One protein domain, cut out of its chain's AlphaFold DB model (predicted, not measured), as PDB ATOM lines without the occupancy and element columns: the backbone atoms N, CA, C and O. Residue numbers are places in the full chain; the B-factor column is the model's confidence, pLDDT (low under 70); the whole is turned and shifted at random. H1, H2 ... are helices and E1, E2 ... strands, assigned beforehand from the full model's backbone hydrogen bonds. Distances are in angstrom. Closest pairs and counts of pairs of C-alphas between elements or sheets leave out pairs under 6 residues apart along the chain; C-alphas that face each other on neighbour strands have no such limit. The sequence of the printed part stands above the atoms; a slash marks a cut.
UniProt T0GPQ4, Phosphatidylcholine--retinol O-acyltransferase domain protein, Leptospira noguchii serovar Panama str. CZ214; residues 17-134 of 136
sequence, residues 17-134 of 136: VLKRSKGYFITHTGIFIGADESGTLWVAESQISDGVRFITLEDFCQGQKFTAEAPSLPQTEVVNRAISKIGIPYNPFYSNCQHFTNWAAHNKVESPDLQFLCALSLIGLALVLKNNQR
ATOM      1  N   VAL A  17     145.543 160.184  98.776       94.62
ATOM      2  CA  VAL A  17     144.581 159.093  98.906       94.62
ATOM      3  C   VAL A  17     144.846 158.092  97.794       94.62
ATOM      4  O   VAL A  17     144.730 158.414  96.612       94.62
ATOM      5  N   LEU A  18     145.192 156.868  98.170       94.12
ATOM      6  CA  LEU A  18     145.321 155.751  97.249       94.12
ATOM      7  C   LEU A  18     143.993 155.015  97.137       94.12
ATOM      8  O   LEU A  18     143.339 154.755  98.145       94.12
ATOM      9  N   LYS A  19     143.612 154.652  95.913       91.88
ATOM     10  CA  LYS A  19     142.402 153.887  95.592       91.88
ATOM     11  C   LYS A  19     142.772 152.643  94.798       91.88
ATOM     12  O   LYS A  19     143.485 152.731  93.800       91.88
ATOM     13  N   ARG A  20     142.245 151.492  95.212       90.50
ATOM     14  CA  ARG A  20     142.409 150.191  94.551       90.50
ATOM     15  C   ARG A  20     141.063 149.484  94.399       90.50
ATOM     16  O   ARG A  20     140.232 149.548  95.297       90.50
ATOM     17  N   SER A  21     140.865 148.745  93.308       83.12
ATOM     18  CA  SER A  21     139.659 147.927  93.096       83.12
ATOM     19  C   SER A  21     139.778 146.531  93.719       83.12
ATOM     20  O   SER A  21     140.482 145.680  93.198       83.12
ATOM     21  N   LYS A  22     139.030 146.223  94.780       75.00
ATOM     22  CA  LYS A  22     139.046 144.909  95.457       75.00
ATOM     23  C   LYS A  22     138.220 143.821  94.730       75.00
ATOM     24  O   LYS A  22     138.068 142.720  95.249       75.00
ATOM     25  N   GLY A  23     137.716 144.096  93.523       65.06
ATOM     26  CA  GLY A  23     136.752 143.237  92.819       65.06
ATOM     27  C   GLY A  23     135.304 143.481  93.272       65.06
ATOM     28  O   GLY A  23     135.070 144.136  94.285       65.06
ATOM     29  N   TYR A  24     134.326 143.015  92.479       54.75
ATOM     30  CA  TYR A  24     132.879 143.204  92.716       54.75
ATOM     31  C   TYR A  24     132.477 144.646  93.096       54.75
ATOM     32  O   TYR A  24     131.679 144.865  94.000       54.75
ATOM     33  N   PHE A  25     133.035 145.640  92.392       61.47
ATOM     34  CA  PHE A  25     132.746 147.075  92.570       61.47
ATOM     35  C   PHE A  25     133.145 147.690  93.925       61.47
ATOM     36  O   PHE A  25     132.804 148.840  94.200       61.47
ATOM     37  N   ILE A  26     133.915 146.986  94.758       69.75
ATOM     38  CA  ILE A  26     134.377 147.516  96.046       69.75
ATOM     39  C   ILE A  26     135.721 148.221  95.855       69.75
ATOM     40  O   ILE A  26     136.690 147.622  95.391       69.75
ATOM     41  N   THR A  27     135.800 149.495  96.247       81.25
ATOM     42  CA  THR A  27     137.052 150.266  96.237       81.25
ATOM     43  C   THR A  27     137.657 150.297  97.634       81.25
ATOM     44  O   THR A  27     136.988 150.678  98.594       81.25
ATOM     45  N   HIS A  28     138.928 149.923  97.734       87.88
ATOM     46  CA  HIS A  28     139.728 150.021  98.946       87.88
ATOM     47  C   HIS A  28     140.567 151.296  98.920       87.88
ATOM     48  O   HIS A  28     141.184 151.607  97.895       87.88
ATOM     49  N   THR A  29     140.576 152.033 100.027       90.19
ATOM     50  CA  THR A  29     141.276 153.314 100.148       90.19
ATOM     51  C   THR A  29     142.315 153.294 101.263       90.19
ATOM     52  O   THR A  29     142.122 152.659 102.299       90.19
ATOM     53  N   GLY A  30     143.414 154.018 101.052       92.75
ATOM     54  CA  GLY A  30     144.472 154.236 102.041       92.75
ATOM     55  C   GLY A  30     145.129 155.607 101.876       92.75
ATOM     56  O   GLY A  30     144.912 156.283 100.873       92.75
ATOM     57  N   ILE A  31     145.923 156.029 102.856       95.31
ATOM     58  CA  ILE A  31     146.739 157.248 102.802       95.31
ATOM     59  C   ILE A  31     148.195 156.851 102.601       95.31
ATOM     60  O   ILE A  31     148.748 156.102 103.404       95.31
ATOM     61  N   PHE A  32     148.835 157.381 101.563       96.44
ATOM     62  CA  PHE A  32     150.267 157.190 101.372       96.44
ATOM     63  C   PHE A  32     151.054 158.000 102.409       96.44
ATOM     64  O   PHE A  32     150.862 159.209 102.532       96.44
ATOM     65  N   ILE A  33     151.940 157.352 103.159       95.19
ATOM     66  CA  ILE A  33     152.647 157.983 104.280       95.19
ATOM     67  C   ILE A  33     154.011 158.494 103.831       95.19
ATOM     68  O   ILE A  33     154.303 159.686 103.935       95.19
ATOM     69  N   GLY A  34     154.828 157.614 103.268       93.31
ATOM     70  CA  GLY A  34     156.198 157.930 102.889       93.31
ATOM     71  C   GLY A  34     157.032 156.672 102.710       93.31
ATOM     72  O   GLY A  34     156.493 155.566 102.669       93.31
ATOM     73  N   ALA A  35     158.341 156.857 102.601       93.81
ATOM     74  CA  ALA A  35     159.308 155.767 102.614       93.81
ATOM     75  C   ALA A  35     159.967 155.660 103.995       93.81
ATOM     76  O   ALA A  35     160.152 156.679 104.654       93.81
ATOM     77  N   ASP A  36     160.329 154.468 104.451       92.06
ATOM     78  CA  ASP A  36     161.234 154.332 105.597       92.06
ATOM     79  C   ASP A  36     162.710 154.478 105.179       92.06
ATOM     80  O   ASP A  36     163.029 154.739 104.018       92.06
ATOM     81  N   GLU A  37     163.629 154.312 106.134       89.56
ATOM     82  CA  GLU A  37     165.077 154.411 105.898       89.56
ATOM     83  C   GLU A  37     165.605 153.366 104.895       89.56
ATOM     84  O   GLU A  37     166.638 153.591 104.266       89.56
ATOM     85  N   SER A  38     164.888 152.253 104.705       89.25
ATOM     86  CA  SER A  38     165.216 151.209 103.725       89.25
ATOM     87  C   SER A  38     164.655 151.487 102.326       89.25
ATOM     88  O   SER A  38     164.947 150.747 101.388       89.25
ATOM     89  N   GLY A  39     163.856 152.547 102.167       89.81
ATOM     90  CA  GLY A  39     163.144 152.858 100.929       89.81
ATOM     91  C   GLY A  39     161.820 152.106 100.771       89.81
ATOM     92  O   GLY A  39     161.169 152.240  99.732       89.81
ATOM     93  N   THR A  40     161.390 151.346 101.783       93.06
ATOM     94  CA  THR A  40     160.094 150.658 101.764       93.06
ATOM     95  C   THR A  40     158.981 151.687 101.857       93.06
ATOM     96  O   THR A  40     159.008 152.570 102.713       93.06
ATOM     97  N   LEU A  41     157.995 151.589 100.967       94.88
ATOM     98  CA  LEU A  41     156.892 152.540 100.882       94.88
ATOM     99  C   LEU A  41     155.723 152.094 101.756       94.88
ATOM    100  O   LEU A  41     155.277 150.951 101.659       94.88
ATOM    101  N   TRP A  42     155.190 153.018 102.549       95.31
ATOM    102  CA  TRP A  42     154.182 152.738 103.564       95.31
ATOM    103  C   TRP A  42     152.856 153.443 103.292       95.31
ATOM    104  O   TRP A  42     152.802 154.606 102.875       95.31
ATOM    105  N   VAL A  43     151.773 152.729 103.580       94.56
ATOM    106  CA  VAL A  43     150.387 153.177 103.445       94.56
ATOM    107  C   VAL A  43     149.674 152.948 104.772       94.56
ATOM    108  O   VAL A  43     149.770 151.874 105.362       94.56
ATOM    109  N   ALA A  44     148.946 153.956 105.245       92.38
ATOM    110  CA  ALA A  44     147.991 153.787 106.329       92.38
ATOM    111  C   ALA A  44     146.631 153.410 105.743       92.38
ATOM    112  O   ALA A  44     146.086 154.125 104.899       92.38
ATOM    113  N   GLU A  45     146.061 152.309 106.203       89.44
ATOM    114  CA  GLU A  45     144.732 151.856 105.800       89.44
ATOM    115  C   GLU A  45     143.900 151.486 107.021       89.44
ATOM    116  O   GLU A  45     144.442 151.232 108.093       89.44
ATOM    117  N   SER A  46     142.583 151.411 106.840       83.56
ATOM    118  CA  SER A  46     141.672 150.861 107.842       83.56
ATOM    119  C   SER A  46     141.112 149.531 107.340       83.56
ATOM    120  O   SER A  46     140.514 149.506 106.269       83.56
ATOM    121  N   GLN A  47     141.230 148.436 108.098       75.94
ATOM    122  CA  GLN A  47     140.613 147.141 107.758       75.94
ATOM    123  C   GLN A  47     139.699 146.626 108.877       75.94
ATOM    124  O   GLN A  47     139.987 146.824 110.052       75.94
ATOM    125  N   ILE A  48     138.619 145.921 108.498       64.88
ATOM    126  CA  ILE A  48     137.605 145.339 109.400       64.88
ATOM    127  C   ILE A  48     138.206 144.582 110.588       64.88
ATOM    128  O   ILE A  48     137.733 144.728 111.709       64.88
ATOM    129  N   SER A  49     139.230 143.769 110.339       66.00
ATOM    130  CA  SER A  49     139.850 142.909 111.346       66.00
ATOM    131  C   SER A  49     140.789 143.650 112.294       66.00
ATOM    132  O   SER A  49     140.904 143.253 113.448       66.00
ATOM    133  N   ASP A  50     141.434 144.723 111.829       68.62
ATOM    134  CA  ASP A  50     142.660 145.236 112.460       68.62
ATOM    135  C   ASP A  50     142.623 146.739 112.770       68.62
ATOM    136  O   ASP A  50     143.558 147.276 113.357       68.62
ATOM    137  N   GLY A  51     141.546 147.439 112.398       79.50
ATOM    138  CA  GLY A  51     141.466 148.890 112.559       79.50
ATOM    139  C   GLY A  51     142.429 149.621 111.627       79.50
ATOM    140  O   GLY A  51     142.709 149.146 110.522       79.50
ATOM    141  N   VAL A  52     142.896 150.800 112.047       85.12
ATOM    142  CA  VAL A  52     143.870 151.576 111.265       85.12
ATOM    143  C   VAL A  52     145.285 151.070 111.538       85.12
ATOM    144  O   VAL A  52     145.736 151.059 112.685       85.12
ATOM    145  N   ARG A  53     146.005 150.703 110.479       88.00
ATOM    146  CA  ARG A  53     147.363 150.151 110.553       88.00
ATOM    147  C   ARG A  53     148.247 150.644 109.413       88.00
ATOM    148  O   ARG A  53     147.750 151.142 108.403       88.00
ATOM    149  N   PHE A  54     149.551 150.433 109.566       90.94
ATOM    150  CA  PHE A  54     150.507 150.568 108.475       90.94
ATOM    151  C   PHE A  54     150.673 149.247 107.740       90.94
ATOM    152  O   PHE A  54     150.826 148.197 108.363       90.94
ATOM    153  N   ILE A  55     150.689 149.325 106.417       92.94
ATOM    154  CA  ILE A  55     151.077 148.233 105.533       92.94
ATOM    155  C   ILE A  55     152.009 148.762 104.451       92.94
ATOM    156  O   ILE A  55     152.071 149.973 104.204       92.94
ATOM    157  N   THR A  56     152.729 147.865 103.787       94.75
ATOM    158  CA  THR A  56     153.540 148.261 102.639       94.75
ATOM    159  C   THR A  56     152.644 148.636 101.456       94.75
ATOM    160  O   THR A  56     151.500 148.187 101.338       94.75
ATOM    161  N   LEU A  57     153.154 149.467 100.545       93.88
ATOM    162  CA  LEU A  57     152.456 149.773  99.295       93.88
ATOM    163  C   LEU A  57     152.210 148.502  98.469       93.88
ATOM    164  O   LEU A  57     151.173 148.387  97.820       93.88
ATOM    165  N   GLU A  58     153.144 147.552  98.501       93.31
ATOM    166  CA  GLU A  58     153.014 146.267  97.813       93.31
ATOM    167  C   GLU A  58     151.832 145.458  98.364       93.31
ATOM    168  O   GLU A  58     150.945 145.065  97.597       93.31
ATOM    169  N   ASP A  59     151.747 145.326  99.691       92.06
ATOM    170  CA  ASP A  59     150.635 144.661 100.376       92.06
ATOM    171  C   ASP A  59     149.306 145.382 100.145       92.06
ATOM    172  O   ASP A  59     148.262 144.739 100.011       92.06
ATOM    173  N   PHE A  60     149.326 146.716 100.057       91.00
ATOM    174  CA  PHE A  60     148.133 147.500  99.745       91.00
ATOM    175  C   PHE A  60     147.632 147.173  98.341       91.00
ATOM    176  O   PHE A  60     146.427 147.017  98.134       91.00
ATOM    177  N   CYS A  61     148.550 147.061  97.377       90.44
ATOM    178  CA  CYS A  61     148.243 146.847  95.969       90.44
ATOM    179  C   CYS A  61     147.817 145.409  95.660       90.44
ATOM    180  O   CYS A  61     146.954 145.218  94.806       90.44
ATOM    181  N   GLN A  62     148.394 144.399  96.318       89.88
ATOM    182  CA  GLN A  62     148.119 142.975  96.051       89.88
ATOM    183  C   GLN A  62     148.199 142.627  94.549       89.88
ATOM    184  O   GLN A  62     147.332 141.944  94.005       89.88
ATOM    185  N   GLY A  63     149.195 143.180  93.848       88.62
ATOM    186  CA  GLY A  63     149.376 143.006  92.399       88.62
ATOM    187  C   GLY A  63     148.411 143.799  91.505       88.62
ATOM    188  O   GLY A  63     148.443 143.653  90.283       88.62
ATOM    189  N   GLN A  64     147.554 144.651  92.071       88.94
ATOM    190  CA  GLN A  64     146.610 145.477  91.320       88.94
ATOM    191  C   GLN A  64     147.108 146.911  91.143       88.94
ATOM    192  O   GLN A  64     147.885 147.436  91.938       88.94
ATOM    193  N   LYS A  65     146.602 147.577  90.100       90.94
ATOM    194  CA  LYS A  65     146.848 149.005  89.881       90.94
ATOM    195  C   LYS A  65     146.088 149.840  90.910       90.94
ATOM    196  O   LYS A  65     144.950 149.522  91.259       90.94
ATOM    197  N   PHE A  66     146.699 150.946  91.316       92.06
ATOM    198  CA  PHE A  66     146.072 151.961  92.150       92.06
ATOM    199  C   PHE A  66     146.006 153.301  91.415       92.06
ATOM    200  O   PHE A  66     146.764 153.554  90.476       92.06
ATOM    201  N   THR A  67     145.106 154.170  91.858       94.06
ATOM    202  CA  THR A  67     145.124 155.598  91.535       94.06
ATOM    203  C   THR A  67     145.475 156.394  92.784       94.06
ATOM    204  O   THR A  67     145.207 155.951  93.901       94.06
ATOM    205  N   ALA A  68     146.115 157.547  92.600       94.81
ATOM    206  CA  ALA A  68     146.481 158.455  93.678       94.81
ATOM    207  C   ALA A  68     145.788 159.801  93.460       94.81
ATOM    208  O   ALA A  68     145.887 160.388  92.382       94.81
ATOM    209  N   GLU A  69     145.096 160.286  94.483       94.12
ATOM    210  CA  GLU A  69     144.363 161.546  94.467       94.12
ATOM    211  C   GLU A  69     144.965 162.516  95.483       94.12
ATOM    212  O   GLU A  69     145.297 162.136  96.609       94.12
ATOM    213  N   ALA A  70     145.132 163.771  95.064       92.62
ATOM    214  CA  ALA A  70     145.675 164.807  95.927       92.62
ATOM    215  C   ALA A  70     144.677 165.148  97.050       92.62
ATOM    216  O   ALA A  70     143.480 165.285  96.783       92.62
ATOM    217  N   PRO A  71     145.147 165.319  98.297       92.19
ATOM    218  CA  PRO A  71     144.282 165.742  99.388       92.19
ATOM    219  C   PRO A  71     143.883 167.213  99.237       92.19
ATOM    220  O   PRO A  71     144.560 167.992  98.566       92.19
ATOM    221  N   SER A  72     142.806 167.619  99.915       91.50
ATOM    222  CA  SER A  72     142.464 169.047 100.029       91.50
ATOM    223  C   SER A  72     143.157 169.724 101.213       91.50
ATOM    224  O   SER A  72     143.256 170.946 101.241       91.50
ATOM    225  N   LEU A  73     143.608 168.943 102.198       90.94
ATOM    226  CA  LEU A  73     144.438 169.415 103.304       90.94
ATOM    227  C   LEU A  73     145.934 169.365 102.940       90.94
ATOM    228  O   LEU A  73     146.327 168.594 102.059       90.94
ATOM    229  N   PRO A  74     146.796 170.134 103.634       93.31
ATOM    230  CA  PRO A  74     148.242 170.028 103.482       93.31
ATOM    231  C   PRO A  74     148.728 168.589 103.685       93.31
ATOM    232  O   PRO A  74     148.371 167.937 104.662       93.31
ATOM    233  N   GLN A  75     149.586 168.099 102.790       92.12
ATOM    234  CA  GLN A  75     150.078 166.713 102.804       92.12
ATOM    235  C   GLN A  75     150.640 166.272 104.163       92.12
ATOM    236  O   GLN A  75     150.350 165.174 104.632       92.12
ATOM    237  N   THR A  76     151.415 167.142 104.815       90.50
ATOM    238  CA  THR A  76     151.978 166.898 106.150       90.50
ATOM    239  C   THR A  76     150.890 166.741 107.209       90.50
ATOM    240  O   THR A  76     150.985 165.868 108.068       90.50
ATOM    241  N   GLU A  77     149.826 167.541 107.125       91.81
ATOM    242  CA  GLU A  77     148.667 167.421 108.004       91.81
ATOM    243  C   GLU A  77     147.952 166.087 107.781       91.81
ATOM    244  O   GLU A  77     147.655 165.388 108.747       91.81
ATOM    245  N   VAL A  78     147.735 165.687 106.526       92.44
ATOM    246  CA  VAL A  78     147.086 164.407 106.200       92.44
ATOM    247  C   VAL A  78     147.869 163.224 106.754       92.44
ATOM    248  O   VAL A  78     147.279 162.329 107.360       92.44
ATOM    249  N   VAL A  79     149.195 163.235 106.601       92.19
ATOM    250  CA  VAL A  79     150.075 162.208 107.169       92.19
ATOM    251  C   VAL A  79     149.945 162.175 108.692       92.19
ATOM    252  O   VAL A  79     149.684 161.115 109.254       92.19
ATOM    253  N   ASN A  80     150.029 163.324 109.366       90.06
ATOM    254  CA  ASN A  80     149.887 163.393 110.824       90.06
ATOM    255  C   ASN A  80     148.520 162.882 111.299       90.06
ATOM    256  O   ASN A  80     148.431 162.138 112.276       90.06
ATOM    257  N   ARG A  81     147.446 163.234 110.584       90.19
ATOM    258  CA  ARG A  81     146.088 162.752 110.863       90.19
ATOM    259  C   ARG A  81     146.004 161.239 110.707       90.19
ATOM    260  O   ARG A  81     145.491 160.577 111.606       90.19
ATOM    261  N   ALA A  82     146.537 160.685 109.622       89.88
ATOM    262  CA  ALA A  82     146.570 159.244 109.399       89.88
ATOM    263  C   ALA A  82     147.329 158.510 110.517       89.88
ATOM    264  O   ALA A  82     146.790 157.568 111.095       89.88
ATOM    265  N   ILE A  83     148.521 158.998 110.889       89.38
ATOM    266  CA  ILE A  83     149.339 158.445 111.982       89.38
ATOM    267  C   ILE A  83     148.580 158.502 113.319       89.38
ATOM    268  O   ILE A  83     148.581 157.531 114.068       89.38
ATOM    269  N   SER A  84     147.864 159.597 113.602       86.69
ATOM    270  CA  SER A  84     147.120 159.773 114.864       86.69
ATOM    271  C   SER A  84     145.984 158.768 115.085       86.69
ATOM    272  O   SER A  84     145.466 158.655 116.195       86.69
ATOM    273  N   LYS A  85     145.555 158.069 114.028       84.44
ATOM    274  CA  LYS A  85     144.479 157.076 114.090       84.44
ATOM    275  C   LYS A  85     144.983 155.639 114.154       84.44
ATOM    276  O   LYS A  85     144.157 154.746 114.320       84.44
ATOM    277  N   ILE A  86     146.290 155.411 114.045       84.06
ATOM    278  CA  ILE A  86     146.887 154.074 114.100       84.06
ATOM    279  C   ILE A  86     146.549 153.399 115.431       84.06
ATOM    280  O   ILE A  86     146.621 154.018 116.492       84.06
ATOM    281  N   GLY A  87     146.154 152.128 115.368       71.94
ATOM    282  CA  GLY A  87     145.765 151.338 116.536       71.94
ATOM    283  C   GLY A  87     144.343 151.597 117.037       71.94
ATOM    284  O   GLY A  87     143.912 150.949 117.990       71.94
ATOM    285  N   ILE A  88     143.578 152.500 116.411       74.12
ATOM    286  CA  ILE A  88     142.159 152.659 116.737       74.12
ATOM    287  C   ILE A  88     141.376 151.478 116.146       74.12
ATOM    288  O   ILE A  88     141.484 151.225 114.939       74.12
ATOM    289  N   PRO A  89     140.578 150.765 116.966       64.50
ATOM    290  CA  PRO A  89     139.843 149.589 116.526       64.50
ATOM    291  C   PRO A  89     138.795 149.940 115.470       64.50
ATOM    292  O   PRO A  89     138.186 151.014 115.483       64.50
ATOM    293  N   TYR A  90     138.570 148.999 114.558       61.62
ATOM    294  CA  TYR A  90     137.573 149.129 113.505       61.62
ATOM    295  C   TYR A  90     136.156 149.183 114.083       61.62
ATOM    296  O   TYR A  90     135.789 148.354 114.914       61.62
ATOM    297  N   ASN A  91     135.328 150.111 113.596       59.62
ATOM    298  CA  ASN A  91     133.918 150.172 113.974       59.62
ATOM    299  C   ASN A  91     133.017 149.623 112.840       59.62
ATOM    300  O   ASN A  91     132.903 150.279 111.807       59.62
ATOM    301  N   PRO A  92     132.371 148.450 112.980       51.97
ATOM    302  CA  PRO A  92     131.708 147.732 111.880       51.97
ATOM    303  C   PRO A  92     130.489 148.414 111.246       51.97
ATOM    304  O   PRO A  92     129.954 147.900 110.266       51.97
ATOM    305  N   PHE A  93     130.056 149.564 111.756       46.47
ATOM    306  CA  PHE A  93     128.851 150.255 111.295       46.47
ATOM    307  C   PHE A  93     129.060 151.190 110.077       46.47
ATOM    308  O   PHE A  93     128.108 151.853 109.675       46.47
ATOM    309  N   TYR A  94     130.262 151.246 109.472       51.34
ATOM    310  CA  TYR A  94     130.609 152.219 108.415       51.34
ATOM    311  C   TYR A  94     131.587 151.669 107.353       51.34
ATOM    312  O   TYR A  94     132.394 150.778 107.644       51.34
ATOM    313  N   SER A  95     131.575 152.245 106.138       59.59
ATOM    314  CA  SER A  95     132.609 152.075 105.090       59.59
ATOM    315  C   SER A  95     133.942 152.701 105.530       59.59
ATOM    316  O   SER A  95     134.394 153.721 105.008       59.59
ATOM    317  N   ASN A  96     134.570 152.125 106.555       67.44
ATOM    318  CA  ASN A  96     135.638 152.768 107.324       67.44
ATOM    319  C   ASN A  96     136.865 153.158 106.512       67.44
ATOM    320  O   ASN A  96     137.492 154.146 106.867       67.44
ATOM    321  N   CYS A  97     137.226 152.433 105.447       78.56
ATOM    322  CA  CYS A  97     138.373 152.825 104.627       78.56
ATOM    323  C   CYS A  97     138.135 154.210 104.017       78.56
ATOM    324  O   CYS A  97     138.989 155.088 104.124       78.56
ATOM    325  N   GLN A  98     136.952 154.418 103.424       80.31
ATOM    326  CA  GLN A  98     136.592 155.670 102.760       80.31
ATOM    327  C   GLN A  98     136.393 156.783 103.784       80.31
ATOM    328  O   GLN A  98     136.984 157.851 103.627       80.31
ATOM    329  N   HIS A  99     135.689 156.510 104.889       81.00
ATOM    330  CA  HIS A  99     135.556 157.467 105.993       81.00
ATOM    331  C   HIS A  99     136.909 157.874 106.582       81.00
ATOM    332  O   HIS A  99     137.144 159.060 106.800       81.00
ATOM    333  N   PHE A 100     137.811 156.919 106.821       85.94
ATOM    334  CA  PHE A 100     139.154 157.191 107.325       85.94
ATOM    335  C   PHE A 100     139.923 158.092 106.360       85.94
ATOM    336  O   PHE A 100     140.424 159.138 106.774       85.94
ATOM    337  N   THR A 101     139.973 157.733 105.074       87.94
ATOM    338  CA  THR A 101     140.697 158.534 104.084       87.94
ATOM    339  C   THR A 101     140.063 159.906 103.873       87.94
ATOM    340  O   THR A 101     140.791 160.886 103.769       87.94
ATOM    341  N   ASN A 102     138.732 160.023 103.904       86.62
ATOM    342  CA  ASN A 102     138.023 161.299 103.768       86.62
ATOM    343  C   ASN A 102     138.225 162.207 104.985       86.62
ATOM    344  O   ASN A 102     138.474 163.408 104.842       86.62
ATOM    345  N   TRP A 103     138.194 161.641 106.189       88.00
ATOM    346  CA  TRP A 103     138.517 162.372 107.407       88.00
ATOM    347  C   TRP A 103     139.980 162.830 107.408       88.00
ATOM    348  O   TRP A 103     140.261 163.972 107.782       88.00
ATOM    349  N   ALA A 104     140.909 161.973 106.980       88.00
ATOM    350  CA  ALA A 104     142.335 162.282 106.962       88.00
ATOM    351  C   ALA A 104     142.686 163.324 105.890       88.00
ATOM    352  O   ALA A 104     143.393 164.275 106.205       88.00
ATOM    353  N   ALA A 105     142.178 163.178 104.664       88.81
ATOM    354  CA  ALA A 105     142.564 163.989 103.505       88.81
ATOM    355  C   ALA A 105     141.711 165.247 103.290       88.81
ATOM    356  O   ALA A 105     142.187 166.213 102.683       88.81
ATOM    357  N   HIS A 106     140.462 165.244 103.766       86.75
ATOM    358  CA  HIS A 106     139.480 166.286 103.450       86.75
ATOM    359  C   HIS A 106     138.785 166.906 104.662       86.75
ATOM    360  O   HIS A 106     137.985 167.823 104.491       86.75
ATOM    361  N   ASN A 107     139.052 166.417 105.879       82.06
ATOM    362  CA  ASN A 107     138.301 166.774 107.089       82.06
ATOM    363  C   ASN A 107     136.777 166.560 106.951       82.06
ATOM    364  O   ASN A 107     135.987 167.178 107.662       82.06
ATOM    365  N   LYS A 108     136.352 165.690 106.027       72.25
ATOM    366  CA  LYS A 108     134.945 165.353 105.821       72.25
ATOM    367  C   LYS A 108     134.614 164.128 106.657       72.25
ATOM    368  O   LYS A 108     135.088 163.031 106.376       72.25
ATOM    369  N   VAL A 109     133.801 164.326 107.687       59.09
ATOM    370  CA  VAL A 109     133.108 163.224 108.354       59.09
ATOM    371  C   VAL A 109     131.880 162.941 107.501       59.09
ATOM    372  O   VAL A 109     130.867 163.623 107.632       59.09
ATOM    373  N   GLU A 110     131.990 162.024 106.541       54.22
ATOM    374  CA  GLU A 110     130.795 161.586 105.818       54.22
ATOM    375  C   GLU A 110     129.795 160.972 106.812       54.22
ATOM    376  O   GLU A 110     130.180 160.315 107.784       54.22
ATOM    377  N   SER A 111     128.507 161.247 106.608       44.59
ATOM    378  CA  SER A 111     127.411 160.591 107.326       44.59
ATOM    379  C   SER A 111     127.330 159.117 106.908       44.59
ATOM    380  O   SER A 111     127.688 158.831 105.768       44.59
ATOM    381  N   PRO A 112     126.843 158.192 107.761       49.88
ATOM    382  CA  PRO A 112     126.714 156.775 107.418       49.88
ATOM    383  C   PRO A 112     126.111 156.567 106.026       49.88
ATOM    384  O   PRO A 112     125.019 157.068 105.749       49.88
ATOM    385  N   ASP A 113     126.828 155.834 105.173       49.28
ATOM    386  CA  ASP A 113     126.394 155.501 103.819       49.28
ATOM    387  C   ASP A 113     124.966 154.939 103.816       49.28
ATOM    388  O   ASP A 113     124.633 153.997 104.543       49.28
ATOM    389  N   LEU A 114     124.132 155.467 102.915       47.25
ATOM    390  CA  LEU A 114     122.750 155.042 102.652       47.25
ATOM    391  C   LEU A 114     122.622 153.517 102.412       47.25
ATOM    392  O   LEU A 114     121.560 152.929 102.612       47.25
ATOM    393  N   GLN A 115     123.723 152.862 102.029       49.56
ATOM    394  CA  GLN A 115     123.826 151.414 101.842       49.56
ATOM    395  C   GLN A 115     123.534 150.622 103.128       49.56
ATOM    396  O   GLN A 115     122.946 149.543 103.057       49.56
ATOM    397  N   PHE A 116     123.863 151.167 104.305       50.66
ATOM    398  CA  PHE A 116     123.586 150.522 105.592       50.66
ATOM    399  C   PHE A 116     122.086 150.527 105.933       50.66
ATOM    400  O   PHE A 116     121.552 149.527 106.414       50.66
ATOM    401  N   LEU A 117     121.373 151.612 105.601       51.22
ATOM    402  CA  LEU A 117     119.913 151.681 105.736       51.22
ATOM    403  C   LEU A 117     119.213 150.681 104.803       51.22
ATOM    404  O   LEU A 117     118.255 150.025 105.214       51.22
ATOM    405  N   CYS A 118     119.725 150.504 103.582       52.91
ATOM    406  CA  CYS A 118     119.225 149.488 102.656       52.91
ATOM    407  C   CYS A 118     119.495 148.052 103.144       52.91
ATOM    408  O   CYS A 118     118.644 147.180 102.991       52.91
ATOM    409  N   ALA A 119     120.647 147.781 103.761       54.94
ATOM    410  CA  ALA A 119     120.947 146.451 104.294       54.94
ATOM    411  C   ALA A 119     120.044 146.087 105.489       54.94
ATOM    412  O   ALA A 119     119.518 144.973 105.558       54.94
ATOM    413  N   LEU A 120     119.801 147.035 106.401       55.59
ATOM    414  CA  LEU A 120     118.882 146.835 107.524       55.59
ATOM    415  C   LEU A 120     117.431 146.647 107.069       55.59
ATOM    416  O   LEU A 120     116.722 145.812 107.638       55.59
ATOM    417  N   SER A 121     116.985 147.366 106.033       60.00
ATOM    418  CA  SER A 121     115.623 147.212 105.512       60.00
ATOM    419  C   SER A 121     115.394 145.828 104.892       60.00
ATOM    420  O   SER A 121     114.342 145.227 105.121       60.00
ATOM    421  N   LEU A 122     116.390 145.265 104.199       61.06
ATOM    422  CA  LEU A 122     116.312 143.917 103.626       61.06
ATOM    423  C   LEU A 122     116.279 142.818 104.699       61.06
ATOM    424  O   LEU A 122     115.487 141.879 104.589       61.06
ATOM    425  N   ILE A 123     117.079 142.942 105.763       68.44
ATOM    426  CA  ILE A 123     117.056 141.994 106.892       68.44
ATOM    427  C   ILE A 123     115.719 142.081 107.639       68.44
ATOM    428  O   ILE A 123     115.114 141.050 107.948       68.44
ATOM    429  N   GLY A 124     115.223 143.297 107.886       69.12
ATOM    430  CA  GLY A 124     113.912 143.519 108.500       69.12
ATOM    431  C   GLY A 124     112.779 142.886 107.689       69.12
ATOM    432  O   GLY A 124     111.952 142.163 108.245       69.12
ATOM    433  N   LEU A 125     112.782 143.073 106.365       71.56
ATOM    434  CA  LEU A 125     111.791 142.475 105.471       71.56
ATOM    435  C   LEU A 125     111.855 140.941 105.482       71.56
ATOM    436  O   LEU A 125     110.819 140.285 105.590       71.56
ATOM    437  N   ALA A 126     113.053 140.353 105.441       69.38
ATOM    438  CA  ALA A 126     113.227 138.902 105.492       69.38
ATOM    439  C   ALA A 126     112.698 138.289 106.804       69.38
ATOM    440  O   ALA A 126     112.076 137.224 106.785       69.38
ATOM    441  N   LEU A 127     112.892 138.967 107.940       70.69
ATOM    442  CA  LEU A 127     112.361 138.529 109.234       70.69
ATOM    443  C   LEU A 127     110.834 138.627 109.298       70.69
ATOM    444  O   LEU A 127     110.189 137.695 109.781       70.69
ATOM    445  N   VAL A 128     110.247 139.708 108.773       75.75
ATOM    446  CA  VAL A 128     108.786 139.868 108.689       75.75
ATOM    447  C   VAL A 128     108.174 138.777 107.810       75.75
ATOM    448  O   VAL A 128     107.220 138.122 108.229       75.75
ATOM    449  N   LEU A 129     108.753 138.516 106.635       71.00
ATOM    450  CA  LEU A 129     108.291 137.462 105.730       71.00
ATOM    451  C   LEU A 129     108.405 136.072 106.372       71.00
ATOM    452  O   LEU A 129     107.444 135.305 106.345       71.00
ATOM    453  N   LYS A 130     109.530 135.764 107.030       68.62
ATOM    454  CA  LYS A 130     109.727 134.488 107.741       68.62
ATOM    455  C   LYS A 130     108.751 134.307 108.908       68.62
ATOM    456  O   LYS A 130     108.286 133.194 109.142       68.62
ATOM    457  N   ASN A 131     108.432 135.377 109.636       69.00
ATOM    458  CA  ASN A 131     107.461 135.330 110.729       69.00
ATOM    459  C   ASN A 131     106.026 135.138 110.214       69.00
ATOM    460  O   ASN A 131     105.232 134.447 110.847       69.00
ATOM    461  N   ASN A 132     105.698 135.704 109.048       66.88
ATOM    462  CA  ASN A 132     104.373 135.570 108.445       66.88
ATOM    463  C   ASN A 132     104.126 134.163 107.862       66.88
ATOM    464  O   ASN A 132     103.014 133.654 107.923       66.88
ATOM    465  N   GLN A 133     105.172 133.498 107.364       60.97
ATOM    466  CA  GLN A 133     105.105 132.122 106.843       60.97
ATOM    467  C   GLN A 133     104.929 131.047 107.934       60.97
ATOM    468  O   GLN A 133     104.565 129.923 107.623       60.97
ATOM    469  N   ARG A 134     105.176 131.366 109.214       57.69
ATOM    470  CA  ARG A 134     104.991 130.437 110.350       57.69
ATOM    471  C   ARG A 134     103.573 130.436 110.938       57.69
ATOM    472  O   ARG A 134     103.341 129.745 111.925       57.69
TER     473      ARG A 134
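Overview. This is residues 17 to 134 of the 136 residues of the protein "Phosphatidylcholine--retinol O-acyltransferase domain protein" of Leptospira noguchii serovar Panama str. CZ214 (UniProt T0GPQ4). What does the model look like? A strongly twisted sheet of five strands has the helical hairpin H2 and H3 packed over one face and the short helix H1 on the other. Residues 117 to 134, of which 117 to 132 belong to H4, stick out from this body as a long arm. What is printed, and in which order? The printed part has 118 residues with four named helices and five named strands, E1 E2 E3 E4 H1 E5 H2 H3 H4, of mixed class; the antiparallel sheet has the order E4, E3, E2, E1, E5. How far does it spread? The whole is loose, with a radius of gyration of the C-alphas of 17.3 A and spans of 65 by 30 by 24 A.

Along the chain. Where are the strands? E1, residues 17 to 21, begins with C-alpha 17 at (144.581, 159.093, 98.906). E2 is residues 27 to 35, 23.8 A long, E3 residues 41 to 47, 18.5 A, E4 residues 51 to 56, 15.6 A, and E5 residues 66 to 69. Where are the helices? H1 is residues 57 to 61, H2 residues 75 to 84, 14.2 A long, and H3 residues 96 to 106, 14.6 A. H4, residues 114 to 132, is 27.4 A long and ends with C-alpha 132 at (104.373, 135.570, 108.445).

Arrangement. How is the sheet joined? E1, E2, E3 and E4 form a meander, each strand the antiparallel neighbour of the one before; N 18 and O 30 are 2.8 A apart, N 31 and O 44 2.8 A, and N 43 and O 55 2.8 A, within hydrogen-bond range. E5, an edge strand, is antiparallel to E1, with N 17 and O 69 at 2.9 A. Which helices are on it? H2 and H3 lie on the same face, at heights over the sheet of 9.0 A and 7.5 A, and H1 on the opposite face at 6.8 A. H2 and H3 touch, closest at the C-alphas of Val 78 and Ala 104, 5.3 A, and run opposite ways at a steep tilt of 40 degrees. What of H4 and the helix backbones? H4 is not on the sheet and is apart from H3. In H1, H2, H3 and H4 every O i to N i+4 pair is within hydrogen-bond range.

Size, cuts and confidence. How large is it? The two C-alphas farthest apart, of Glu 37 and Arg 134, are 64.8 A from each other; without residues 117 to 134 the body spans 42 by 29 by 25 A. Are there gaps or long links? The printed part has no cut, and the link from H2 to H3, 11 residues, is long. Where is confidence low? The mean pLDDT of the printed part is 79.0, and 37 residues are under 70, among them 89 to 96 and 109 to 124.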